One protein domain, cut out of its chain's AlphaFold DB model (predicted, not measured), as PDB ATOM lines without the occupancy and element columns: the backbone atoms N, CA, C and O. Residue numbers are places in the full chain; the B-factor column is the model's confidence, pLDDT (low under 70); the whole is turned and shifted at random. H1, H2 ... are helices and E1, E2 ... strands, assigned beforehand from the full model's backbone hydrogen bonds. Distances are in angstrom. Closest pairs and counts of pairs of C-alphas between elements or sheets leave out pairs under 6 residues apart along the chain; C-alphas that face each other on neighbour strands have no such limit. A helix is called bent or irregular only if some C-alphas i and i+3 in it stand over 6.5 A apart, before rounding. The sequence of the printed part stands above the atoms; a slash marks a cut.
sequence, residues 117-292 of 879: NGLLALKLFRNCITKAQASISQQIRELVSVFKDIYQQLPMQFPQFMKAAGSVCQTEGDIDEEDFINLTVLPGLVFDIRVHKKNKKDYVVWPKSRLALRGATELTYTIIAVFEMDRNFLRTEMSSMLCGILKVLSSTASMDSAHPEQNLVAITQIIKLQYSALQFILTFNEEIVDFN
ATOM      1  N   ASN A 117      37.008 -14.775  19.950       96.26
ATOM      2  CA  ASN A 117      37.113 -13.319  20.041       96.26
ATOM      3  C   ASN A 117      36.851 -12.829  21.470       96.26
ATOM      4  O   ASN A 117      37.563 -11.957  21.969       96.26
ATOM      5  N   GLY A 118      35.853 -13.397  22.151       96.75
ATOM      6  CA  GLY A 118      35.536 -13.032  23.530       96.75
ATOM      7  C   GLY A 118      36.616 -13.438  24.538       96.75
ATOM      8  O   GLY A 118      36.898 -12.669  25.455       96.75
ATOM      9  N   LEU A 119      37.281 -14.584  24.348       96.71
ATOM     10  CA  LEU A 119      38.422 -15.008  25.168       96.71
ATOM     11  C   LEU A 119      39.573 -14.005  25.058       96.71
ATOM     12  O   LEU A 119      40.121 -13.562  26.069       96.71
ATOM     13  N   LEU A 120      39.918 -13.610  23.831       95.76
ATOM     14  CA  LEU A 120      40.949 -12.602  23.600       95.76
ATOM     15  C   LEU A 120      40.536 -11.241  24.177       95.76
ATOM     16  O   LEU A 120      41.352 -10.576  24.814       95.76
ATOM     17  N   ALA A 121      39.264 -10.858  24.038       96.72
ATOM     18  CA  ALA A 121      38.748  -9.614  24.594       96.72
ATOM     19  C   ALA A 121      38.839  -9.562  26.127       96.72
ATOM     20  O   ALA A 121      39.210  -8.529  26.681       96.72
ATOM     21  N   LEU A 122      38.567 -10.670  26.824       97.12
ATOM     22  CA  LEU A 122      38.704 -10.748  28.281       97.12
ATOM     23  C   LEU A 122      40.161 -10.694  28.747       97.12
ATOM     24  O   LEU A 122      40.447 -10.032  29.746       97.12
ATOM     25  N   LYS A 123      41.083 -11.340  28.023       93.64
ATOM     26  CA  LYS A 123      42.529 -11.243  28.294       93.64
ATOM     27  C   LYS A 123      43.024  -9.807  28.132       93.64
ATOM     28  O   LYS A 123      43.739  -9.295  28.989       93.64
ATOM     29  N   LEU A 124      42.574  -9.130  27.078       92.34
ATOM     30  CA  LEU A 124      42.847  -7.712  26.851       92.34
ATOM     31  C   LEU A 124      42.264  -6.826  27.949       92.34
ATOM     32  O   LEU A 124      42.938  -5.924  28.445       92.34
ATOM     33  N   PHE A 125      41.031  -7.105  28.368       94.11
ATOM     34  CA  PHE A 125      40.377  -6.356  29.431       94.11
ATOM     35  C   PHE A 125      41.124  -6.502  30.765       94.11
ATOM     36  O   PHE A 125      41.277  -5.521  31.488       94.11
ATOM     37  N   ARG A 126      41.671  -7.690  31.063       91.61
ATOM     38  CA  ARG A 126      42.534  -7.915  32.235       91.61
ATOM     39  C   ARG A 126      43.759  -7.006  32.241       91.61
ATOM     40  O   ARG A 126      44.072  -6.422  33.274       91.61
ATOM     41  N   ASN A 127      44.391  -6.818  31.084       85.10
ATOM     42  CA  ASN A 127      45.500  -5.875  30.936       85.10
ATOM     43  C   ASN A 127      45.050  -4.412  31.102       85.10
ATOM     44  O   ASN A 127      45.818  -3.591  31.591       85.10
ATOM     45  N   CYS A 128      43.809  -4.074  30.735       87.41
ATOM     46  CA  CYS A 128      43.258  -2.730  30.947       87.41
ATOM     47  C   CYS A 128      43.016  -2.442  32.439       87.41
ATOM     48  O   CYS A 128      43.293  -1.334  32.899       87.41
ATOM     49  N   ILE A 129      42.533  -3.431  33.203       87.67
ATOM     50  CA  ILE A 129      42.262  -3.296  34.645       87.67
ATOM     51  C   ILE A 129      43.517  -2.873  35.409       87.67
ATOM     52  O   ILE A 129      43.446  -1.955  36.219       87.67
ATOM     53  N   THR A 130      44.670  -3.478  35.122       80.39
ATOM     54  CA  THR A 130      45.911  -3.218  35.871       80.39
ATOM     55  C   THR A 130      46.470  -1.801  35.691       80.39
ATOM     56  O   THR A 130      47.288  -1.369  36.501       80.39
ATOM     57  N   LYS A 131      46.052  -1.059  34.656       75.85
ATOM     58  CA  LYS A 131      46.551   0.297  34.351       75.85
ATOM     59  C   LYS A 131      45.500   1.395  34.480       75.85
ATOM     60  O   LYS A 131      45.831   2.504  34.882       75.85
ATOM     61  N   ALA A 132      44.252   1.102  34.124       80.41
ATOM     62  CA  ALA A 132      43.215   2.104  33.897       80.41
ATOM     63  C   ALA A 132      41.954   1.876  34.749       80.41
ATOM     64  O   ALA A 132      40.887   2.377  34.404       80.41
ATOM     65  N   GLN A 133      42.053   1.141  35.865       83.14
ATOM     66  CA  GLN A 133      40.910   0.741  36.700       83.14
ATOM     67  C   GLN A 133      39.907   1.877  36.975       83.14
ATOM     68  O   GLN A 133      38.703   1.689  36.800       83.14
ATOM     69  N   ALA A 134      40.399   3.063  37.351       81.57
ATOM     70  CA  ALA A 134      39.553   4.209  37.675       81.57
ATOM     71  C   ALA A 134      38.690   4.661  36.483       81.57
ATOM     72  O   ALA A 134      37.488   4.887  36.647       81.57
ATOM     73  N   SER A 135      39.262   4.733  35.274       85.14
ATOM     74  CA  SER A 135      38.542   5.181  34.074       85.14
ATOM     75  C   SER A 135      37.583   4.127  33.516       85.14
ATOM     76  O   SER A 135      36.621   4.488  32.841       85.14
ATOM     77  N   ILE A 136      37.783   2.844  33.844       87.53
ATOM     78  CA  ILE A 136      36.955   1.724  33.362       87.53
ATOM     79  C   ILE A 136      35.943   1.204  34.401       87.53
ATOM     80  O   ILE A 136      35.386   0.113  34.254       87.53
ATOM     81  N   SER A 137      35.682   1.973  35.463       89.45
ATOM     82  CA  SER A 137      34.818   1.566  36.584       89.45
ATOM     83  C   SER A 137      33.413   1.118  36.149       89.45
ATOM     84  O   SER A 137      32.836   0.199  36.730       89.45
ATOM     85  N   GLN A 138      32.846   1.748  35.113       92.24
ATOM     86  CA  GLN A 138      31.533   1.371  34.586       92.24
ATOM     87  C   GLN A 138      31.570   0.004  33.893       92.24
ATOM     88  O   GLN A 138      30.708  -0.838  34.135       92.24
ATOM     89  N   GLN A 139      32.596  -0.240  33.081       94.50
ATOM     90  CA  GLN A 139      32.805  -1.491  32.356       94.50
ATOM     91  C   GLN A 139      33.085  -2.650  33.317       94.50
ATOM     92  O   GLN A 139      32.604  -3.761  33.097       94.50
ATOM     93  N   ILE A 140      33.801  -2.382  34.415       94.52
ATOM     94  CA  ILE A 140      33.995  -3.340  35.507       94.52
ATOM     95  C   ILE A 140      32.641  -3.751  36.098       94.52
ATOM     96  O   ILE A 140      32.334  -4.942  36.129       94.52
ATOM     97  N   ARG A 141      31.798  -2.789  36.504       94.15
ATOM     98  CA  ARG A 141      30.457  -3.085  37.049       94.15
ATOM     99  C   ARG A 141      29.594  -3.875  36.067       94.15
ATOM    100  O   ARG A 141      28.894  -4.801  36.474       94.15
ATOM    101  N   GLU A 142      29.672  -3.553  34.778       95.30
ATOM    102  CA  GLU A 142      28.982  -4.311  33.736       95.30
ATOM    103  C   GLU A 142      29.451  -5.768  33.654       95.30
ATOM    104  O   GLU A 142      28.608  -6.661  33.567       95.30
ATOM    105  N   LEU A 143      30.762  -6.034  33.693       95.65
ATOM    106  CA  LEU A 143      31.278  -7.405  33.688       95.65
ATOM    107  C   LEU A 143      30.918  -8.166  34.962       95.65
ATOM    108  O   LEU A 143      30.578  -9.341  34.869       95.65
ATOM    109  N   VAL A 144      30.929  -7.513  36.130       95.20
ATOM    110  CA  VAL A 144      30.470  -8.137  37.381       95.20
ATOM    111  C   VAL A 144      28.989  -8.505  37.295       95.20
ATOM    112  O   VAL A 144      28.605  -9.591  37.719       95.20
ATOM    113  N   SER A 145      28.148  -7.651  36.702       95.09
ATOM    114  CA  SER A 145      26.742  -7.994  36.448       95.09
ATOM    115  C   SER A 145      26.618  -9.232  35.561       95.09
ATOM    116  O   SER A 145      25.923 -10.174  35.928       95.09
ATOM    117  N   VAL A 146      27.349  -9.268  34.442       95.06
ATOM    118  CA  VAL A 146      27.338 -10.419  33.526       95.06
ATOM    119  C   VAL A 146      27.832 -11.691  34.219       95.06
ATOM    120  O   VAL A 146      27.238 -12.751  34.048       95.06
ATOM    121  N   PHE A 147      28.883 -11.592  35.032       95.85
ATOM    122  CA  PHE A 147      29.397 -12.707  35.823       95.85
ATOM    123  C   PHE A 147      28.325 -13.276  36.753       95.85
ATOM    124  O   PHE A 147      28.112 -14.489  36.765       95.85
ATOM    125  N   LYS A 148      27.614 -12.413  37.491       94.50
ATOM    126  CA  LYS A 148      26.524 -12.820  38.388       94.50
ATOM    127  C   LYS A 148      25.414 -13.543  37.629       94.50
ATOM    128  O   LYS A 148      25.018 -14.630  38.047       94.50
ATOM    129  N   ASP A 149      24.966 -12.983  36.509       93.19
ATOM    130  CA  ASP A 149      23.900 -13.571  35.693       93.19
ATOM    131  C   ASP A 149      24.297 -14.961  35.171       93.19
ATOM    132  O   ASP A 149      23.533 -15.920  35.288       93.19
ATOM    133  N   ILE A 150      25.529 -15.094  34.665       92.64
ATOM    134  CA  ILE A 150      26.072 -16.363  34.163       92.64
ATOM    135  C   ILE A 150      26.155 -17.400  35.295       92.64
ATOM    136  O   ILE A 150      25.632 -18.507  35.161       92.64
ATOM    137  N   TYR A 151      26.746 -17.052  36.440       93.81
ATOM    138  CA  TYR A 151      26.928 -17.982  37.564       93.81
ATOM    139  C   TYR A 151      25.621 -18.404  38.245       93.81
ATOM    140  O   TYR A 151      25.560 -19.485  38.834       93.81
ATOM    141  N   GLN A 152      24.565 -17.594  38.162       90.61
ATOM    142  CA  GLN A 152      23.240 -17.982  38.645       90.61
ATOM    143  C   GLN A 152      22.562 -19.016  37.733       90.61
ATOM    144  O   GLN A 152      21.807 -19.854  38.228       90.61
ATOM    145  N   GLN A 153      22.840 -18.983  36.427       89.05
ATOM    146  CA  GLN A 153      22.198 -19.846  35.429       89.05
ATOM    147  C   GLN A 153      22.964 -21.150  35.170       89.05
ATOM    148  O   GLN A 153      22.340 -22.194  34.972       89.05
ATOM    149  N   LEU A 154      24.299 -21.118  35.222       90.00
ATOM    150  CA  LEU A 154      25.174 -22.254  34.902       90.00
ATOM    151  C   LEU A 154      24.802 -23.578  35.603       90.00
ATOM    152  O   LEU A 154      24.694 -24.588  34.902       90.00
ATOM    153  N   PRO A 155      24.542 -23.620  36.929       84.20
ATOM    154  CA  PRO A 155      24.196 -24.865  37.623       84.20
ATOM    155  C   PRO A 155      22.983 -25.593  37.026       84.20
ATOM    156  O   PRO A 155      22.958 -26.819  36.970       84.20
ATOM    157  N   MET A 156      21.985 -24.837  36.555       83.77
ATOM    158  CA  MET A 156      20.759 -25.382  35.961       83.77
ATOM    159  C   MET A 156      20.980 -25.898  34.535       83.77
ATOM    160  O   MET A 156      20.199 -26.708  34.038       83.77
ATOM    161  N   GLN A 157      22.037 -25.429  33.873       83.61
ATOM    162  CA  GLN A 157      22.327 -25.727  32.475       83.61
ATOM    163  C   GLN A 157      23.284 -26.918  32.303       83.61
ATOM    164  O   GLN A 157      23.279 -27.542  31.245       83.61
ATOM    165  N   PHE A 158      24.048 -27.308  33.334       82.42
ATOM    166  CA  PHE A 158      24.987 -28.441  33.258       82.42
ATOM    167  C   PHE A 158      24.371 -29.748  32.724       82.42
ATOM    168  O   PHE A 158      24.978 -30.349  31.834       82.42
ATOM    169  N   PRO A 159      23.167 -30.185  33.152       75.89
ATOM    170  CA  PRO A 159      22.550 -31.386  32.585       75.89
ATOM    171  C   PRO A 159      22.222 -31.253  31.089       75.89
ATOM    172  O   PRO A 159      22.246 -32.237  30.357       75.89
ATOM    173  N   GLN A 160      21.914 -30.039  30.622       74.43
ATOM    174  CA  GLN A 160      21.613 -29.770  29.213       74.43
ATOM    175  C   GLN A 160      22.890 -29.759  28.368       74.43
ATOM    176  O   GLN A 160      22.890 -30.277  27.255       74.43
ATOM    177  N   PHE A 161      23.991 -29.239  28.915       74.42
ATOM    178  CA  PHE A 161      25.301 -29.249  28.264       74.42
ATOM    179  C   PHE A 161      25.766 -30.674  27.962       74.42
ATOM    180  O   PHE A 161      26.230 -30.940  26.856       74.42
ATOM    181  N   MET A 162      25.552 -31.601  28.899       69.41
ATOM    182  CA  MET A 162      25.853 -33.020  28.699       69.41
ATOM    183  C   MET A 162      25.052 -33.646  27.549       69.41
ATOM    184  O   MET A 162      25.579 -34.484  26.834       69.41
ATOM    185  N   LYS A 163      23.800 -33.225  27.328       67.11
ATOM    186  CA  LYS A 163      22.966 -33.733  26.221       67.11
ATOM    187  C   LYS A 163      23.311 -33.113  24.870       67.11
ATOM    188  O   LYS A 163      23.175 -33.767  23.844       67.11
ATOM    189  N   ALA A 164      23.700 -31.839  24.862       64.19
ATOM    190  CA  ALA A 164      24.014 -31.106  23.638       64.19
ATOM    191  C   ALA A 164      25.393 -31.475  23.068       64.19
ATOM    192  O   ALA A 164      25.621 -31.326  21.863       64.19
ATOM    193  N   ALA A 165      26.309 -31.938  23.927       61.15
ATOM    194  CA  ALA A 165      27.652 -32.338  23.546       61.15
ATOM    195  C   ALA A 165      27.598 -33.391  22.437       61.15
ATOM    196  O   ALA A 165      27.120 -34.503  22.638       61.15
ATOM    197  N   GLY A 166      28.095 -33.018  21.257       58.61
ATOM    198  CA  GLY A 166      28.260 -33.958  20.160       58.61
ATOM    199  C   GLY A 166      27.175 -34.040  19.106       58.61
ATOM    200  O   GLY A 166      27.310 -34.810  18.152       58.61
ATOM    201  N   SER A 167      26.136 -33.221  19.242       62.39
ATOM    202  CA  SER A 167      25.132 -33.075  18.195       62.39
ATOM    203  C   SER A 167      25.821 -32.709  16.877       62.39
ATOM    204  O   SER A 167      26.668 -31.823  16.847       62.39
ATOM    205  N   VAL A 168      25.485 -33.391  15.785       61.53
ATOM    206  CA  VAL A 168      25.842 -32.966  14.427       61.53
ATOM    207  C   VAL A 168      24.572 -32.410  13.813       61.53
ATOM    208  O   VAL A 168      23.597 -33.139  13.640       61.53
ATOM    209  N   CYS A 169      24.571 -31.120  13.494       67.89
ATOM    210  CA  CYS A 169      23.441 -30.520  12.798       67.89
ATOM    211  C   CYS A 169      23.573 -30.787  11.297       67.89
ATOM    212  O   CYS A 169      24.593 -30.457  10.684       67.89
ATOM    213  N   GLN A 170      22.527 -31.366  10.710       63.54
ATOM    214  CA  GLN A 170      22.353 -31.433   9.263       63.54
ATOM    215  C   GLN A 170      21.412 -30.309   8.838       63.54
ATOM    216  O   GLN A 170      20.354 -30.114   9.433       63.54
ATOM    217  N   THR A 171      21.801 -29.551   7.817       60.86
ATOM    218  CA  THR A 171      20.916 -28.546   7.220       60.86
ATOM    219  C   THR A 171      19.980 -29.232   6.229       60.86
ATOM    220  O   THR A 171      20.445 -29.749   5.207       60.86
ATOM    221  N   GLU A 172      18.678 -29.227   6.499       58.87
ATOM    222  CA  GLU A 172      17.650 -29.631   5.539       58.87
ATOM    223  C   GLU A 172      17.120 -28.387   4.813       58.87
ATOM    224  O   GLU A 172      16.557 -27.489   5.432       58.87
ATOM    225  N   GLY A 173      17.320 -28.322   3.496       60.80
ATOM    226  CA  GLY A 173      16.772 -27.260   2.650       60.80
ATOM    227  C   GLY A 173      17.730 -26.115   2.308       60.80
ATOM    228  O   GLY A 173      18.885 -26.064   2.735       60.80
ATOM    229  N   ASP A 174      17.216 -25.204   1.483       62.99
ATOM    230  CA  ASP A 174      17.932 -24.069   0.885       62.99
ATOM    231  C   ASP A 174      17.799 -22.796   1.746       62.99
ATOM    232  O   ASP A 174      17.550 -21.697   1.257       62.99
ATOM    233  N   ILE A 175      17.896 -22.961   3.069       65.24
ATOM    234  CA  ILE A 175      17.837 -21.849   4.027       65.24
ATOM    235  C   ILE A 175      19.134 -21.038   3.916       65.24
ATOM    236  O   ILE A 175      20.220 -21.617   3.743       65.24
ATOM    237  N   ASP A 176      19.025 -19.711   4.044       74.49
ATOM    238  CA  ASP A 176      20.188 -18.841   4.197       74.49
ATOM    239  C   ASP A 176      21.075 -19.344   5.350       74.49
ATOM    240  O   ASP A 176      20.611 -19.667   6.448       74.49
ATOM    241  N   GLU A 177      22.368 -19.491   5.063       74.91
ATOM    242  CA  GLU A 177      23.321 -20.128   5.973       74.91
ATOM    243  C   GLU A 177      23.473 -19.322   7.269       74.91
ATOM    244  O   GLU A 177      23.578 -19.901   8.350       74.91
ATOM    245  N   GLU A 178      23.432 -17.993   7.172       76.98
ATOM    246  CA  GLU A 178      23.580 -17.095   8.308       76.98
ATOM    247  C   GLU A 178      22.307 -17.056   9.160       76.98
ATOM    248  O   GLU A 178      22.407 -17.104  10.391       76.98
ATOM    249  N   ASP A 179      21.123 -17.072   8.542       80.04
ATOM    250  CA  ASP A 179      19.850 -17.177   9.268       80.04
ATOM    251  C   ASP A 179      19.715 -18.518   9.995       80.04
ATOM    252  O   ASP A 179      19.360 -18.550  11.178       80.04
ATOM    253  N   PHE A 180      20.071 -19.628   9.339       79.96
ATOM    254  CA  PHE A 180      20.077 -20.951   9.968       79.96
ATOM    255  C   PHE A 180      20.996 -20.983  11.199       79.96
ATOM    256  O   PHE A 180      20.614 -21.472  12.266       79.96
ATOM    257  N   ILE A 181      22.202 -20.424  11.087       80.14
ATOM    258  CA  ILE A 181      23.154 -20.378  12.199       80.14
ATOM    259  C   ILE A 181      22.630 -19.484  13.335       80.14
ATOM    260  O   ILE A 181      22.676 -19.889  14.500       80.14
ATOM    261  N   ASN A 182      22.116 -18.292  13.022       79.30
ATOM    262  CA  ASN A 182      21.685 -17.304  14.015       79.30
ATOM    263  C   ASN A 182      20.390 -17.668  14.744       79.30
ATOM    264  O   ASN A 182      20.295 -17.406  15.948       79.30
ATOM    265  N   LEU A 183      19.419 -18.254  14.044       79.58
ATOM    266  CA  LEU A 183      18.093 -18.547  14.588       79.58
ATOM    267  C   LEU A 183      17.976 -19.975  15.127       79.58
ATOM    268  O   LEU A 183      17.309 -20.177  16.139       79.58
ATOM    269  N   THR A 184      18.642 -20.948  14.500       75.40
ATOM    270  CA  THR A 184      18.486 -22.369  14.854       75.40
ATOM    271  C   THR A 184      19.635 -22.876  15.717       75.40
ATOM    272  O   THR A 184      19.402 -23.526  16.733       75.40
ATOM    273  N   VAL A 185      20.884 -22.585  15.339       79.07
ATOM    274  CA  VAL A 185      22.058 -23.194  15.992       79.07
ATOM    275  C   VAL A 185      22.491 -22.407  17.234       79.07
ATOM    276  O   VAL A 185      22.631 -22.974  18.313       79.07
ATOM    277  N   LEU A 186      22.698 -21.093  17.111       81.16
ATOM    278  CA  LEU A 186      23.339 -20.256  18.134       81.16
ATOM    279  C   LEU A 186      22.585 -20.055  19.465       81.16
ATOM    280  O   LEU A 186      23.280 -19.941  20.479       81.16
ATOM    281  N   PRO A 187      21.239 -19.944  19.537       77.78
ATOM    282  CA  PRO A 187      20.548 -19.548  20.774       77.78
ATOM    283  C   PRO A 187      20.809 -20.441  21.997       77.78
ATOM    284  O   PRO A 187      20.740 -19.945  23.119       77.78
ATOM    285  N   GLY A 188      21.152 -21.715  21.788       73.68
ATOM    286  CA  GLY A 188      21.503 -22.675  22.843       73.68
ATOM    287  C   GLY A 188      22.888 -23.308  22.686       73.68
ATOM    288  O   GLY A 188      23.183 -24.287  23.368       73.68
ATOM    289  N   LEU A 189      23.733 -22.792  21.783       81.33
ATOM    290  CA  LEU A 189      25.041 -23.385  21.512       81.33
ATOM    291  C   LEU A 189      26.042 -23.043  22.621       81.33
ATOM    292  O   LEU A 189      26.322 -21.871  22.881       81.33
ATOM    293  N   VAL A 190      26.606 -24.080  23.237       80.12
ATOM    294  CA  VAL A 190      27.545 -23.976  24.375       80.12
ATOM    295  C   VAL A 190      28.928 -24.504  24.009       80.12
ATOM    296  O   VAL A 190      29.940 -23.997  24.496       80.12
ATOM    297  N   PHE A 191      28.961 -25.499  23.124       82.96
ATOM    298  CA  PHE A 191      30.166 -26.127  22.599       82.96
ATOM    299  C   PHE A 191      30.293 -25.866  21.108       82.96
ATOM    300  O   PHE A 191      29.321 -25.541  20.433       82.96
ATOM    301  N   ASP A 192      31.501 -26.043  20.595       84.12
ATOM    302  CA  ASP A 192      31.757 -25.961  19.167       84.12
ATOM    303  C   ASP A 192      31.054 -27.135  18.466       84.12
ATOM    304  O   ASP A 192      31.172 -28.284  18.900       84.12
ATOM    305  N   ILE A 193      30.329 -26.857  17.382       80.61
ATOM    306  CA  ILE A 193      29.584 -27.870  16.626       80.61
ATOM    307  C   ILE A 193      30.055 -27.917  15.179       80.61
ATOM    308  O   ILE A 193      30.304 -26.883  14.557       80.61
ATOM    309  N   ARG A 194      30.168 -29.126  14.622       79.79
ATOM    310  CA  ARG A 194      30.406 -29.316  13.189       79.79
ATOM    311  C   ARG A 194      29.065 -29.430  12.477       79.79
ATOM    312  O   ARG A 194      28.244 -30.274  12.833       79.79
ATOM    313  N   VAL A 195      28.861 -28.591  11.470       78.19
ATOM    314  CA  VAL A 195      27.659 -28.599  10.637       78.19
ATOM    315  C   VAL A 195      28.019 -29.202   9.285       78.19
ATOM    316  O   VAL A 195      28.943 -28.735   8.613       78.19
ATOM    317  N   HIS A 196      27.296 -30.256   8.906       71.96
ATOM    318  CA  HIS A 196      27.455 -30.924   7.617       71.96
ATOM    319  C   HIS A 196      26.343 -30.462   6.672       71.96
ATOM    320  O   HIS A 196      25.156 -30.632   6.963       71.96
ATOM    321  N   LYS A 197      26.724 -29.885   5.529       68.71
ATOM    322  CA  LYS A 197      25.790 -29.447   4.484       68.71
ATOM    323  C   LYS A 197      25.980 -30.312   3.244       68.71
ATOM    324  O   LYS A 197      27.078 -30.379   2.696       68.71
ATOM    325  N   LYS A 198      24.892 -30.929   2.770       62.95
ATOM    326  CA  LYS A 198      24.870 -31.679   1.506       62.95
ATOM    327  C   LYS A 198      25.371 -30.736   0.395       62.95
ATOM    328  O   LYS A 198      24.742 -29.712   0.150       62.95
ATOM    329  N   ASN A 199      26.511 -31.049  -0.224       61.91
ATOM    330  CA  ASN A 199      27.175 -30.301  -1.314       61.91
ATOM    331  C   ASN A 199      28.125 -29.139  -0.937       61.91
ATOM    332  O   ASN A 199      28.640 -28.482  -1.841       61.91
ATOM    333  N   LYS A 200      28.426 -28.886   0.344       67.06
ATOM    334  CA  LYS A 200      29.488 -27.936   0.751       67.06
ATOM    335  C   LYS A 200      30.510 -28.606   1.677       67.06
ATOM    336  O   LYS A 200      30.293 -29.708   2.164       67.06
ATOM    337  N   LYS A 201      31.646 -27.934   1.901       70.95
ATOM    338  CA  LYS A 201      32.631 -28.340   2.914       70.95
ATOM    339  C   LYS A 201      32.030 -28.200   4.315       70.95
ATOM    340  O   LYS A 201      31.350 -27.210   4.585       70.95
ATOM    341  N   ASP A 202      32.352 -29.147   5.190       77.10
ATOM    342  CA  ASP A 202      32.059 -29.064   6.620       77.10
ATOM    343  C   ASP A 202      32.627 -27.780   7.215       77.10
ATOM    344  O   ASP A 202      33.753 -27.377   6.905       77.10
ATOM    345  N   TYR A 203      31.864 -27.169   8.114       80.14
ATOM    346  CA  TYR A 203      32.309 -26.001   8.856       80.14
ATOM    347  C   TYR A 203      32.010 -26.142  10.347       80.14
ATOM    348  O   TYR A 203      31.152 -26.921  10.766       80.14
ATOM    349  N   VAL A 204      32.773 -25.407  11.159       86.81
ATOM    350  CA  VAL A 204      32.643 -25.402  12.619       86.81
ATOM    351  C   VAL A 204      32.006 -24.089  13.041       86.81
ATOM    352  O   VAL A 204      32.515 -23.021  12.701       86.81
ATOM    353  N   VAL A 205      30.900 -24.190  13.774       87.57
ATOM    354  CA  VAL A 205      30.213 -23.054  14.384       87.57
ATOM    355  C   VAL A 205      30.633 -22.961  15.842       87.57
ATOM    356  O   VAL A 205      30.562 -23.938  16.590       87.57
ATOM    357  N   TRP A 206      31.062 -21.771  16.240       90.33
ATOM    358  CA  TRP A 206      31.444 -21.457  17.604       90.33
ATOM    359  C   TRP A 206      30.298 -20.814  18.387       90.33
ATOM    360  O   TRP A 206      29.552 -19.996  17.844       90.33
ATOM    361  N   PRO A 207      30.179 -21.126  19.686       91.30
ATOM    362  CA  PRO A 207      29.189 -20.512  20.557       91.30
ATOM    363  C   PRO A 207      29.471 -19.021  20.780       91.30
ATOM    364  O   PRO A 207      30.595 -18.531  20.618       91.30
ATOM    365  N   LYS A 208      28.442 -18.294  21.229       91.63
ATOM    366  CA  LYS A 208      28.608 -16.931  21.758       91.63
ATOM    367  C   LYS A 208      29.456 -16.987  23.025       91.63
ATOM    368  O   LYS A 208      29.208 -17.833  23.883       91.63
ATOM    369  N   SER A 209      30.399 -16.060  23.192       92.74
ATOM    370  CA  SER A 209      31.339 -16.101  24.325       92.74
ATOM    371  C   SER A 209      30.637 -16.119  25.691       92.74
ATOM    372  O   SER A 209      31.003 -16.908  26.557       92.74
ATOM    373  N   ARG A 210      29.552 -15.345  25.847       89.47
ATOM    374  CA  ARG A 210      28.722 -15.318  27.068       89.47
ATOM    375  C   ARG A 210      27.987 -16.630  27.398       89.47
ATOM    376  O   ARG A 210      27.539 -16.785  28.526       89.47
ATOM    377  N   LEU A 211      27.786 -17.515  26.415       87.97
ATOM    378  CA  LEU A 211      27.090 -18.803  26.583       87.97
ATOM    379  C   LEU A 211      28.074 -19.971  26.726       87.97
ATOM    380  O   LEU A 211      27.710 -21.034  27.220       87.97
ATOM    381  N   ALA A 212      29.321 -19.784  26.294       90.78
ATOM    382  CA  ALA A 212      30.340 -20.820  26.300       90.78
ATOM    383  C   ALA A 212      30.987 -20.983  27.685       90.78
ATOM    384  O   ALA A 212      31.416 -20.005  28.303       90.78
ATOM    385  N   LEU A 213      31.198 -22.230  28.120       91.78
ATOM    386  CA  LEU A 213      31.918 -22.538  29.368       91.78
ATOM    387  C   LEU A 213      33.354 -21.998  29.367       91.78
ATOM    388  O   LEU A 213      33.842 -21.510  30.389       91.78
ATOM    389  N   ARG A 214      34.024 -22.033  28.206       92.71
ATOM    390  CA  ARG A 214      35.358 -21.437  28.024       92.71
ATOM    391  C   ARG A 214      35.335 -19.929  28.298       92.71
ATOM    392  O   ARG A 214      36.204 -19.426  29.006       92.71
ATOM    393  N   GLY A 215      34.314 -19.230  27.799       94.11
ATOM    394  CA  GLY A 215      34.121 -17.798  28.035       94.11
ATOM    395  C   GLY A 215      33.826 -17.476  29.500       94.11
ATOM    396  O   GLY A 215      34.386 -16.520  30.030       94.11
ATOM    397  N   ALA A 216      33.015 -18.293  30.179       95.29
ATOM    398  CA  ALA A 216      32.774 -18.160  31.618       95.29
ATOM    399  C   ALA A 216      34.057 -18.378  32.440       95.29
ATOM    400  O   ALA A 216      34.336 -17.603  33.345       95.29
ATOM    401  N   THR A 217      34.872 -19.373  32.080       95.95
ATOM    402  CA  THR A 217      36.148 -19.668  32.757       95.95
ATOM    403  C   THR A 217      37.122 -18.488  32.669       95.95
ATOM    404  O   THR A 217      37.694 -18.068  33.673       95.95
ATOM    405  N   GLU A 218      37.300 -17.913  31.473       95.78
ATOM    406  CA  GLU A 218      38.164 -16.739  31.288       95.78
ATOM    407  C   GLU A 218      37.592 -15.496  31.985       95.78
ATOM    408  O   GLU A 218      38.352 -14.695  32.536       95.78
ATOM    409  N   LEU A 219      36.258 -15.354  32.019       97.43
ATOM    410  CA  LEU A 219      35.596 -14.275  32.750       97.43
ATOM    411  C   LEU A 219      35.921 -14.374  34.240       97.43
ATOM    412  O   LEU A 219      36.272 -13.362  34.836       97.43
ATOM    413  N   THR A 220      35.884 -15.569  34.827       97.37
ATOM    414  CA  THR A 220      36.222 -15.788  36.240       97.37
ATOM    415  C   THR A 220      37.625 -15.308  36.570       97.37
ATOM    416  O   THR A 220      37.793 -14.558  37.527       97.37
ATOM    417  N   TYR A 221      38.625 -15.634  35.748       97.21
ATOM    418  CA  TYR A 221      39.982 -15.114  35.940       97.21
ATOM    419  C   TYR A 221      40.063 -13.590  35.809       97.21
ATOM    420  O   TYR A 221      40.798 -12.939  36.550       97.21
ATOM    421  N   THR A 222      39.303 -12.993  34.892       96.18
ATOM    422  CA  THR A 222      39.239 -11.532  34.763       96.18
ATOM    423  C   THR A 222      38.574 -10.885  35.978       96.18
ATOM    424  O   THR A 222      39.050  -9.854  36.442       96.18
ATOM    425  N   ILE A 223      37.541 -11.505  36.547       96.05
ATOM    426  CA  ILE A 223      36.877 -11.044  37.771       96.05
ATOM    427  C   ILE A 223      37.789 -11.187  38.998       96.05
ATOM    428  O   ILE A 223      37.811 -10.292  39.839       96.05
ATOM    429  N   ILE A 224      38.602 -12.248  39.075       95.78
ATOM    430  CA  ILE A 224      39.660 -12.355  40.092       95.78
ATOM    431  C   ILE A 224      40.595 -11.143  39.995       95.78
ATOM    432  O   ILE A 224      40.782 -10.443  40.984       95.78
ATOM    433  N   ALA A 225      41.097 -10.823  38.799       94.21
ATOM    434  CA  ALA A 225      41.985  -9.674  38.611       94.21
ATOM    435  C   ALA A 225      41.323  -8.325  38.971       94.21
ATOM    436  O   ALA A 225      41.985  -7.447  39.518       94.21
ATOM    437  N   VAL A 226      40.019  -8.154  38.710       93.68
ATOM    438  CA  VAL A 226      39.258  -6.968  39.158       93.68
ATOM    439  C   VAL A 226      39.317  -6.824  40.677       93.68
ATOM    440  O   VAL A 226      39.639  -5.752  41.189       93.68
ATOM    441  N   PHE A 227      38.993  -7.893  41.402       93.31
ATOM    442  CA  PHE A 227      38.875  -7.847  42.856       93.31
ATOM    443  C   PHE A 227      40.215  -7.887  43.584       93.31
ATOM    444  O   PHE A 227      40.303  -7.419  44.717       93.31
ATOM    445  N   GLU A 228      41.274  -8.386  42.948       92.68
ATOM    446  CA  GLU A 228      42.635  -8.205  43.451       92.68
ATOM    447  C   GLU A 228      43.037  -6.727  43.490       92.68
ATOM    448  O   GLU A 228      43.720  -6.321  44.428       92.68
ATOM    449  N   MET A 229      42.583  -5.922  42.522       89.67
ATOM    450  CA  MET A 229      42.872  -4.485  42.477       89.67
ATOM    451  C   MET A 229      41.954  -3.655  43.389       89.67
ATOM    452  O   MET A 229      42.415  -2.697  44.001       89.67
ATOM    453  N   ASP A 230      40.669  -4.013  43.513       90.68
ATOM    454  CA  ASP A 230      39.726  -3.346  44.428       90.68
ATOM    455  C   ASP A 230      38.976  -4.340  45.329       90.68
ATOM    456  O   ASP A 230      37.882  -4.833  45.031       90.68
ATOM    457  N   ARG A 231      39.579  -4.592  46.495       90.63
ATOM    458  CA  ARG A 231      39.028  -5.448  47.555       90.63
ATOM    459  C   ARG A 231      37.795  -4.842  48.237       90.63
ATOM    460  O   ARG A 231      36.997  -5.583  48.811       90.63
ATOM    461  N   ASN A 232      37.597  -3.521  48.184       90.20
ATOM    462  CA  ASN A 232      36.399  -2.897  48.753       90.20
ATOM    463  C   ASN A 232      35.179  -3.203  47.883       90.20
ATOM    464  O   ASN A 232      34.128  -3.574  48.406       90.20
ATOM    465  N   PHE A 233      35.345  -3.138  46.561       91.25
ATOM    466  CA  PHE A 233      34.303  -3.516  45.613       91.25
ATOM    467  C   PHE A 233      33.942  -5.010  45.691       91.25
ATOM    468  O   PHE A 233      32.771  -5.382  45.586       91.25
ATOM    469  N   LEU A 234      34.917  -5.879  45.976       89.76
ATOM    470  CA  LEU A 234      34.640  -7.284  46.286       89.76
ATOM    471  C   LEU A 234      33.684  -7.421  47.477       89.76
ATOM    472  O   LEU A 234      32.691  -8.139  47.383       89.76
ATOM    473  N   ARG A 235      33.966  -6.731  48.590       89.76
ATOM    474  CA  ARG A 235      33.148  -6.811  49.814       89.76
ATOM    475  C   ARG A 235      31.703  -6.382  49.570       89.76
ATOM    476  O   ARG A 235      30.801  -6.992  50.137       89.76
ATOM    477  N   THR A 236      31.475  -5.390  48.707       89.36
ATOM    478  CA  THR A 236      30.116  -4.951  48.352       89.36
ATOM    479  C   THR A 236      29.357  -5.981  47.515       89.36
ATOM    480  O   THR A 236      28.157  -6.155  47.704       89.36
ATOM    481  N   GLU A 237      30.040  -6.705  46.625       90.26
ATOM    482  CA  GLU A 237      29.402  -7.644  45.690       90.26
ATOM    483  C   GLU A 237      29.377  -9.102  46.197       90.26
ATOM    484  O   GLU A 237      28.639  -9.935  45.655       90.26
ATOM    485  N   MET A 238      30.153  -9.424  47.242       88.07
ATOM    486  CA  MET A 238      30.421 -10.786  47.732       88.07
ATOM    487  C   MET A 238      29.154 -11.616  47.967       88.07
ATOM    488  O   MET A 238      29.083 -12.772  47.544       88.07
ATOM    489  N   SER A 239      28.141 -11.026  48.607       82.87
ATOM    490  CA  SER A 239      26.897 -11.712  48.980       82.87
ATOM    491  C   SER A 239      26.166 -12.318  47.784       82.87
ATOM    492  O   SER A 239      25.655 -13.438  47.859       82.87
ATOM    493  N   SER A 240      26.166 -11.599  46.664       84.27
ATOM    494  CA  SER A 240      25.482 -11.997  45.437       84.27
ATOM    495  C   SER A 240      26.288 -13.006  44.611       84.27
ATOM    496  O   SER A 240      25.708 -13.911  44.008       84.27
ATOM    497  N   MET A 241      27.620 -12.894  44.614       88.68
ATOM    498  CA  MET A 241      28.505 -13.728  43.795       88.68
ATOM    499  C   MET A 241      28.799 -15.083  44.429       88.68
ATOM    500  O   MET A 241      28.724 -16.109  43.749       88.68
ATOM    501  N   LEU A 242      29.106 -15.108  45.732       88.73
ATOM    502  CA  LEU A 242      29.552 -16.319  46.423       88.73
ATOM    503  C   LEU A 242      28.507 -17.438  46.331       88.73
ATOM    504  O   LEU A 242      28.857 -18.599  46.134       88.73
ATOM    505  N   CYS A 243      27.220 -17.089  46.398       87.03
ATOM    506  CA  CYS A 243      26.125 -18.044  46.233       87.03
ATOM    507  C   CYS A 243      26.172 -18.750  44.865       87.03
ATOM    508  O   CYS A 243      26.048 -19.973  44.800       87.03
ATOM    509  N   GLY A 244      26.398 -18.004  43.776       89.70
ATOM    510  CA  GLY A 244      26.529 -18.572  42.431       89.70
ATOM    511  C   GLY A 244      27.762 -19.465  42.295       89.70
ATOM    512  O   GLY A 244      27.663 -20.592  41.811       89.70
ATOM    513  N   ILE A 245      28.911 -19.006  42.801       93.17
ATOM    514  CA  ILE A 245      30.178 -19.756  42.777       93.17
ATOM    515  C   ILE A 245      30.043 -21.088  43.524       93.17
ATOM    516  O   ILE A 245      30.395 -22.138  42.988       93.17
ATOM    517  N   LEU A 246      29.479 -21.075  44.733       89.32
ATOM    518  CA  LEU A 246      29.301 -22.287  45.534       89.32
ATOM    519  C   LEU A 246      28.302 -23.267  44.909       89.32
ATOM    520  O   LEU A 246      28.513 -24.478  45.000       89.32
ATOM    521  N   LYS A 247      27.254 -22.779  44.233       89.26
ATOM    522  CA  LYS A 247      26.347 -23.640  43.458       89.26
ATOM    523  C   LYS A 247      27.085 -24.328  42.311       89.26
ATOM    524  O   LYS A 247      26.993 -25.544  42.201       89.26
ATOM    525  N   VAL A 248      27.877 -23.587  41.530       92.02
ATOM    526  CA  VAL A 248      28.699 -24.148  40.438       92.02
ATOM    527  C   VAL A 248      29.672 -25.218  40.945       92.02
ATOM    528  O   VAL A 248      29.833 -26.254  40.305       92.02
ATOM    529  N   LEU A 249      30.291 -25.003  42.109       91.30
ATOM    530  CA  LEU A 249      31.189 -25.988  42.725       91.30
ATOM    531  C   LEU A 249      30.460 -27.225  43.261       91.30
ATOM    532  O   LEU A 249      31.026 -28.311  43.263       91.30
ATOM    533  N   SER A 250      29.226 -27.066  43.739       86.39
ATOM    534  CA  SER A 250      28.442 -28.169  44.312       86.39
ATOM    535  C   SER A 250      27.735 -29.013  43.248       86.39
ATOM    536  O   SER A 250      27.371 -30.157  43.512       86.39
ATOM    537  N   SER A 251      27.528 -28.468  42.050       83.78
ATOM    538  CA  SER A 251      26.906 -29.175  40.932       83.78
ATOM    539  C   SER A 251      27.862 -30.197  40.310       83.78
ATOM    540  O   SER A 251      28.902 -29.841  39.766       83.78
ATOM    541  N   THR A 252      27.480 -31.473  40.327       67.64
ATOM    542  CA  THR A 252      28.187 -32.550  39.615       67.64
ATOM    543  C   THR A 252      27.497 -32.856  38.289       67.64
ATOM    544  O   THR A 252      26.276 -33.015  38.256       67.64
ATOM    545  N   ALA A 253      28.262 -32.990  37.207       60.54
ATOM    546  CA  ALA A 253      27.740 -33.498  35.942       60.54
ATOM    547  C   ALA A 253      27.603 -35.029  36.025       60.54
ATOM    548  O   ALA A 253      28.595 -35.734  36.212       60.54
ATOM    549  N   SER A 254      26.381 -35.553  35.920       58.08
ATOM    550  CA  SER A 254      26.157 -36.992  35.759       58.08
ATOM    551  C   SER A 254      26.494 -37.409  34.328       58.08
ATOM    552  O   SER A 254      26.057 -36.756  33.379       58.08
ATOM    553  N   MET A 255      27.234 -38.506  34.175       52.87
ATOM    554  CA  MET A 255      27.473 -39.137  32.876       52.87
ATOM    555  C   MET A 255      26.168 -39.718  32.332       52.87
ATOM    556  O   MET A 255      25.510 -40.485  33.034       52.87
ATOM    557  N   ASP A 256      25.833 -39.399  31.085       54.21
ATOM    558  CA  ASP A 256      24.864 -40.166  30.301       54.21
ATOM    559  C   ASP A 256      25.641 -41.096  29.351       54.21
ATOM    560  O   ASP A 256      26.694 -40.719  28.832       54.21
ATOM    561  N   SER A 257      25.190 -42.332  29.141       52.84
ATOM    562  CA  SER A 257      25.996 -43.368  28.464       52.84
ATOM    563  C   SER A 257      26.005 -43.277  26.932       52.84
ATOM    564  O   SER A 257      26.637 -44.105  26.281       52.84
ATOM    565  N   ALA A 258      25.299 -42.312  26.338       55.13
ATOM    566  CA  ALA A 258      25.048 -42.284  24.895       55.13
ATOM    567  C   ALA A 258      26.264 -41.864  24.037       55.13
ATOM    568  O   ALA A 258      26.476 -42.442  22.974       55.13
ATOM    569  N   HIS A 259      27.080 -40.898  24.486       56.49
ATOM    570  CA  HIS A 259      28.193 -40.333  23.701       56.49
ATOM    571  C   HIS A 259      29.453 -40.103  24.558       56.49
ATOM    572  O   HIS A 259      29.716 -38.977  24.984       56.49
ATOM    573  N   PRO A 260      30.266 -41.143  24.832       60.89
ATOM    574  CA  PRO A 260      31.350 -41.062  25.817       60.89
ATOM    575  C   PRO A 260      32.416 -40.010  25.473       60.89
ATOM    576  O   PRO A 260      32.813 -39.237  26.343       60.89
ATOM    577  N   GLU A 261      32.845 -39.928  24.210       60.74
ATOM    578  CA  GLU A 261      33.913 -39.008  23.785       60.74
ATOM    579  C   GLU A 261      33.505 -37.529  23.867       60.74
ATOM    580  O   GLU A 261      34.299 -36.669  24.237       60.74
ATOM    581  N   GLN A 262      32.255 -37.207  23.539       63.01
ATOM    582  CA  GLN A 262      31.773 -35.821  23.537       63.01
ATOM    583  C   GLN A 262      31.374 -35.376  24.950       63.01
ATOM    584  O   GLN A 262      31.649 -34.239  25.343       63.01
ATOM    585  N   ASN A 263      30.856 -36.307  25.756       70.63
ATOM    586  CA  ASN A 263      30.655 -36.121  27.192       70.63
ATOM    587  C   ASN A 263      31.971 -35.804  27.913       70.63
ATOM    588  O   ASN A 263      31.980 -34.980  28.828       70.63
ATOM    589  N   LEU A 264      33.091 -36.379  27.460       79.24
ATOM    590  CA  LEU A 264      34.416 -36.090  28.004       79.24
ATOM    591  C   LEU A 264      34.815 -34.620  27.814       79.24
ATOM    592  O   LEU A 264      35.228 -33.968  28.772       79.24
ATOM    593  N   VAL A 265      34.642 -34.063  26.608       80.11
ATOM    594  CA  VAL A 265      34.967 -32.650  26.326       80.11
ATOM    595  C   VAL A 265      34.122 -31.712  27.187       80.11
ATOM    596  O   VAL A 265      34.654 -30.758  27.764       80.11
ATOM    597  N   ALA A 266      32.821 -31.991  27.303       82.08
ATOM    598  CA  ALA A 266      31.908 -31.199  28.119       82.08
ATOM    599  C   ALA A 266      32.317 -31.206  29.598       82.08
ATOM    600  O   ALA A 266      32.433 -30.146  30.216       82.08
ATOM    601  N   ILE A 267      32.620 -32.382  30.146       84.33
ATOM    602  CA  ILE A 267      33.035 -32.539  31.543       84.33
ATOM    603  C   ILE A 267      34.362 -31.846  31.806       84.33
ATOM    604  O   ILE A 267      34.465 -31.089  32.769       84.33
ATOM    605  N   THR A 268      35.355 -32.020  30.933       88.52
ATOM    606  CA  THR A 268      36.643 -31.336  31.075       88.52
ATOM    607  C   THR A 268      36.466 -29.814  31.106       88.52
ATOM    608  O   THR A 268      37.131 -29.135  31.888       88.52
ATOM    609  N   GLN A 269      35.549 -29.249  30.312       88.68
ATOM    610  CA  GLN A 269      35.252 -27.811  30.356       88.68
ATOM    611  C   GLN A 269      34.517 -27.385  31.635       88.68
ATOM    612  O   GLN A 269      34.863 -26.348  32.201       88.68
ATOM    613  N   ILE A 270      33.557 -28.179  32.122       90.92
ATOM    614  CA  ILE A 270      32.880 -27.925  33.407       90.92
ATOM    615  C   ILE A 270      33.899 -27.936  34.552       90.92
ATOM    616  O   ILE A 270      33.907 -27.022  35.374       90.92
ATOM    617  N   ILE A 271      34.817 -28.905  34.569       91.89
ATOM    618  CA  ILE A 271      35.861 -28.996  35.593       91.89
ATOM    619  C   ILE A 271      36.832 -27.815  35.489       91.89
ATOM    620  O   ILE A 271      37.203 -27.248  36.513       91.89
ATOM    621  N   LYS A 272      37.214 -27.374  34.281       93.60
ATOM    622  CA  LYS A 272      38.044 -26.165  34.095       93.60
ATOM    623  C   LYS A 272      37.355 -24.897  34.617       93.60
ATOM    624  O   LYS A 272      38.011 -24.044  35.215       93.60
ATOM    625  N   LEU A 273      36.037 -24.794  34.466       94.95
ATOM    626  CA  LEU A 273      35.255 -23.720  35.073       94.95
ATOM    627  C   LEU A 273      35.244 -23.839  36.607       94.95
ATOM    628  O   LEU A 273      35.521 -22.860  37.301       94.95
ATOM    629  N   GLN A 274      34.987 -25.032  37.148       94.73
ATOM    630  CA  GLN A 274      35.015 -25.289  38.592       94.73
ATOM    631  C   GLN A 274      36.399 -25.017  39.198       94.73
ATOM    632  O   GLN A 274      36.494 -24.440  40.276       94.73
ATOM    633  N   TYR A 275      37.477 -25.323  38.479       95.13
ATOM    634  CA  TYR A 275      38.840 -24.958  38.852       95.13
ATOM    635  C   TYR A 275      39.015 -23.448  39.002       95.13
ATOM    636  O   TYR A 275      39.505 -22.988  40.030       95.13
ATOM    637  N   SER A 276      38.573 -22.662  38.014       95.68
ATOM    638  CA  SER A 276      38.647 -21.197  38.096       95.68
ATOM    639  C   SER A 276      37.818 -20.642  39.264       95.68
ATOM    640  O   SER A 276      38.237 -19.698  39.933       95.68
ATOM    641  N   ALA A 277      36.685 -21.279  39.580       95.50
ATOM    642  CA  ALA A 277      35.880 -20.964  40.756       95.50
ATOM    643  C   ALA A 277      36.606 -21.306  42.074       95.50
ATOM    644  O   ALA A 277      36.525 -20.535  43.029       95.50
ATOM    645  N   LEU A 278      37.360 -22.409  42.135       95.26
ATOM    646  CA  LEU A 278      38.211 -22.722  43.290       95.26
ATOM    647  C   LEU A 278      39.363 -21.724  43.446       95.26
ATOM    648  O   LEU A 278      39.657 -21.331  44.573       95.26
ATOM    649  N   GLN A 279      39.980 -21.279  42.345       95.53
ATOM    650  CA  GLN A 279      40.996 -20.220  42.384       95.53
ATOM    651  C   GLN A 279      40.415 -18.923  42.954       95.53
ATOM    652  O   GLN A 279      41.035 -18.322  43.822       95.53
ATOM    653  N   PHE A 280      39.195 -18.543  42.556       95.31
ATOM    654  CA  PHE A 280      38.497 -17.401  43.153       95.31
ATOM    655  C   PHE A 280      38.361 -17.560  44.674       95.31
ATOM    656  O   PHE A 280      38.736 -16.659  45.422       95.31
ATOM    657  N   ILE A 281      37.869 -18.713  45.147       93.73
ATOM    658  CA  ILE A 281      37.707 -18.955  46.591       93.73
ATOM    659  C   ILE A 281      39.043 -18.868  47.326       93.73
ATOM    660  O   ILE A 281      39.121 -18.302  48.412       93.73
ATOM    661  N   LEU A 282      40.098 -19.421  46.738       93.54
ATOM    662  CA  LEU A 282      41.421 -19.420  47.334       93.54
ATOM    663  C   LEU A 282      42.023 -18.004  47.419       93.54
ATOM    664  O   LEU A 282      42.556 -17.637  48.468       93.54
ATOM    665  N   THR A 283      41.916 -17.201  46.355       94.13
ATOM    666  CA  THR A 283      42.445 -15.824  46.301       94.13
ATOM    667  C   THR A 283      41.748 -14.880  47.288       94.13
ATOM    668  O   THR A 283      42.379 -13.963  47.824       94.13
ATOM    669  N   PHE A 284      40.461 -15.114  47.561       92.90
ATOM    670  CA  PHE A 284      39.621 -14.298  48.450       92.90
ATOM    671  C   PHE A 284      39.234 -15.041  49.739       92.90
ATOM    672  O   PHE A 284      38.151 -14.837  50.290       92.90
ATOM    673  N   ASN A 285      40.092 -15.959  50.197       90.94
ATOM    674  CA  ASN A 285      39.762 -16.876  51.289       90.94
ATOM    675  C   ASN A 285      39.422 -16.156  52.606       90.94
ATOM    676  O   ASN A 285      38.489 -16.575  53.286       90.94
ATOM    677  N   GLU A 286      40.130 -15.077  52.949       88.27
ATOM    678  CA  GLU A 286      39.905 -14.335  54.196       88.27
ATOM    679  C   GLU A 286      38.535 -13.649  54.179       88.27
ATOM    680  O   GLU A 286      37.715 -13.866  55.072       88.27
ATOM    681  N   GLU A 287      38.228 -12.919  53.104       88.14
ATOM    682  CA  GLU A 287      36.949 -12.226  52.962       88.14
ATOM    683  C   GLU A 287      35.762 -13.196  52.908       88.14
ATOM    684  O   GLU A 287      34.690 -12.903  53.439       88.14
ATOM    685  N   ILE A 288      35.938 -14.364  52.284       86.78
ATOM    686  CA  ILE A 288      34.895 -15.396  52.200       86.78
ATOM    687  C   ILE A 288      34.644 -16.047  53.564       86.78
ATOM    688  O   ILE A 288      33.484 -16.276  53.922       86.78
ATOM    689  N   VAL A 289      35.702 -16.351  54.327       84.85
ATOM    690  CA  VAL A 289      35.579 -16.944  55.667       84.85
ATOM    691  C   VAL A 289      34.872 -15.987  56.622       84.85
ATOM    692  O   VAL A 289      34.037 -16.439  57.406       84.85
ATOM    693  N   ASP A 290      35.135 -14.687  56.538       81.89
ATOM    694  CA  ASP A 290      34.428 -13.695  57.351       81.89
ATOM    695  C   ASP A 290      32.959 -13.554  56.939       81.89
ATOM    696  O   ASP A 290      32.081 -13.409  57.790       81.89
ATOM    697  N   PHE A 291      32.677 -13.653  55.638       81.31
ATOM    698  CA  PHE A 291      31.338 -13.453  55.104       81.31
ATOM    699  C   PHE A 291      30.390 -14.639  55.354       81.31
ATOM    700  O   PHE A 291      29.254 -14.438  55.788       81.31
ATOM    701  N   ASN A 292      30.801 -15.881  55.058       78.74
ATOM    702  CA  ASN A 292      29.896 -17.035  55.142       78.74
ATOM    703  C   ASN A 292      30.599 -18.363  55.470       78.74
ATOM    704  O   ASN A 292      30.715 -19.260  54.629       78.74
TER     705      ASN A 292
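Overview. This is residues 117 to 292 of the 879 residues of an uncharacterized protein of Trichuris trichiura (UniProt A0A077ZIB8). Two layers of long helices make a slab: H1, H4 and H6 lie in a row and run the same way, while H2 and H5 lie side by side over one side of that row and run against H4. The small hairpin E1-E2 and H3 lie at one end of the slab's length, and the short H7 lies across the other end. The printed part has 176 residues with seven named helices and two named strands in the order H1 H2 H3 E1 E2 H4 H5 H6 H7; the sheet E1 - E2 is antiparallel and the class is mostly helix. It is only just compact, close to loose, with a radius of gyration of the C-alphas of 18.3 A, and its spans of 58 by 38 by 20 A make it only just flat.

Arrangement. Start at the hairpin of E1, residues 193 to 196, and E2, residues 203 to 205: N 193 and O 205 are 3.0 A apart, and N 205 and O 193 are 2.9 A apart, within hydrogen-bond range. Residues 169 to 170 pair parallel with residues 195 to 196 of E1. H3, residues 177 to 188, touches no helix; its closest C-alpha to E2 is Ile 181, 7.9 A from that of Val 205. Next find the up-and-down bundle, each helix running against the one before it: H2, residues 137 to 164; H4, residues 213 to 229; H5, residues 231 to 250; and H6, residues 260 to 283. H4 and H6 touch, closest at the C-alphas of Thr 217 and Leu 273, 4.8 A, at a shallow tilt of 7 degrees. H2 touches H5 with residues 148 to 155 alone, closest at the C-alphas of Tyr 151 and Gly 244, 4.9 A. H1, residues 117 to 132, touches H4, closest at the C-alphas of Arg 126 and Thr 222, 5.5 A, and is apart from H6. H7, residues 285 to 291, touches H5 about perpendicular, at 86 degrees, closest at the C-alphas of Arg 235 and Glu 287, 7.3 A. Each O i to N i+4 pair is within hydrogen-bond range in H4 and H7; the counts are 10 of 12 in H1, 19 of 24 in H2, 5 of 8 in H3, 12 of 16 in H5 and 19 of 20 in H6.

Along the chain. Find C-alpha 193 at (29.584, -27.870, 16.626), where E1 begins. H2 runs 36.8 A, with a kink of 70 degrees near residue 156, from C-alpha 137 at (34.818, 1.566, 36.584); H6 runs 34.3 A to C-alpha 283 at (42.445, -15.824, 46.301). H5, 25.3 A, has a kink of 74 degrees near residue 238; H4 is 24.9 A and H1 21.6 A long. H2, H5 and, only just, H3 are irregular: C-alphas 156 and 159 are 7.1 A apart, 236 and 239 7.5 A, 185 and 188 6.9 A.

Size, cuts and confidence. The two C-alphas farthest apart, Asn 199 and Asp 290, are 61.4 A apart. The printed part has no cut, and the link from H2 to H3, residues 165 to 176, is long. Look for pLDDT under 70 at residues 162 to 175, 197 to 200 and 252 to 262; the mean of the printed part is 83.7.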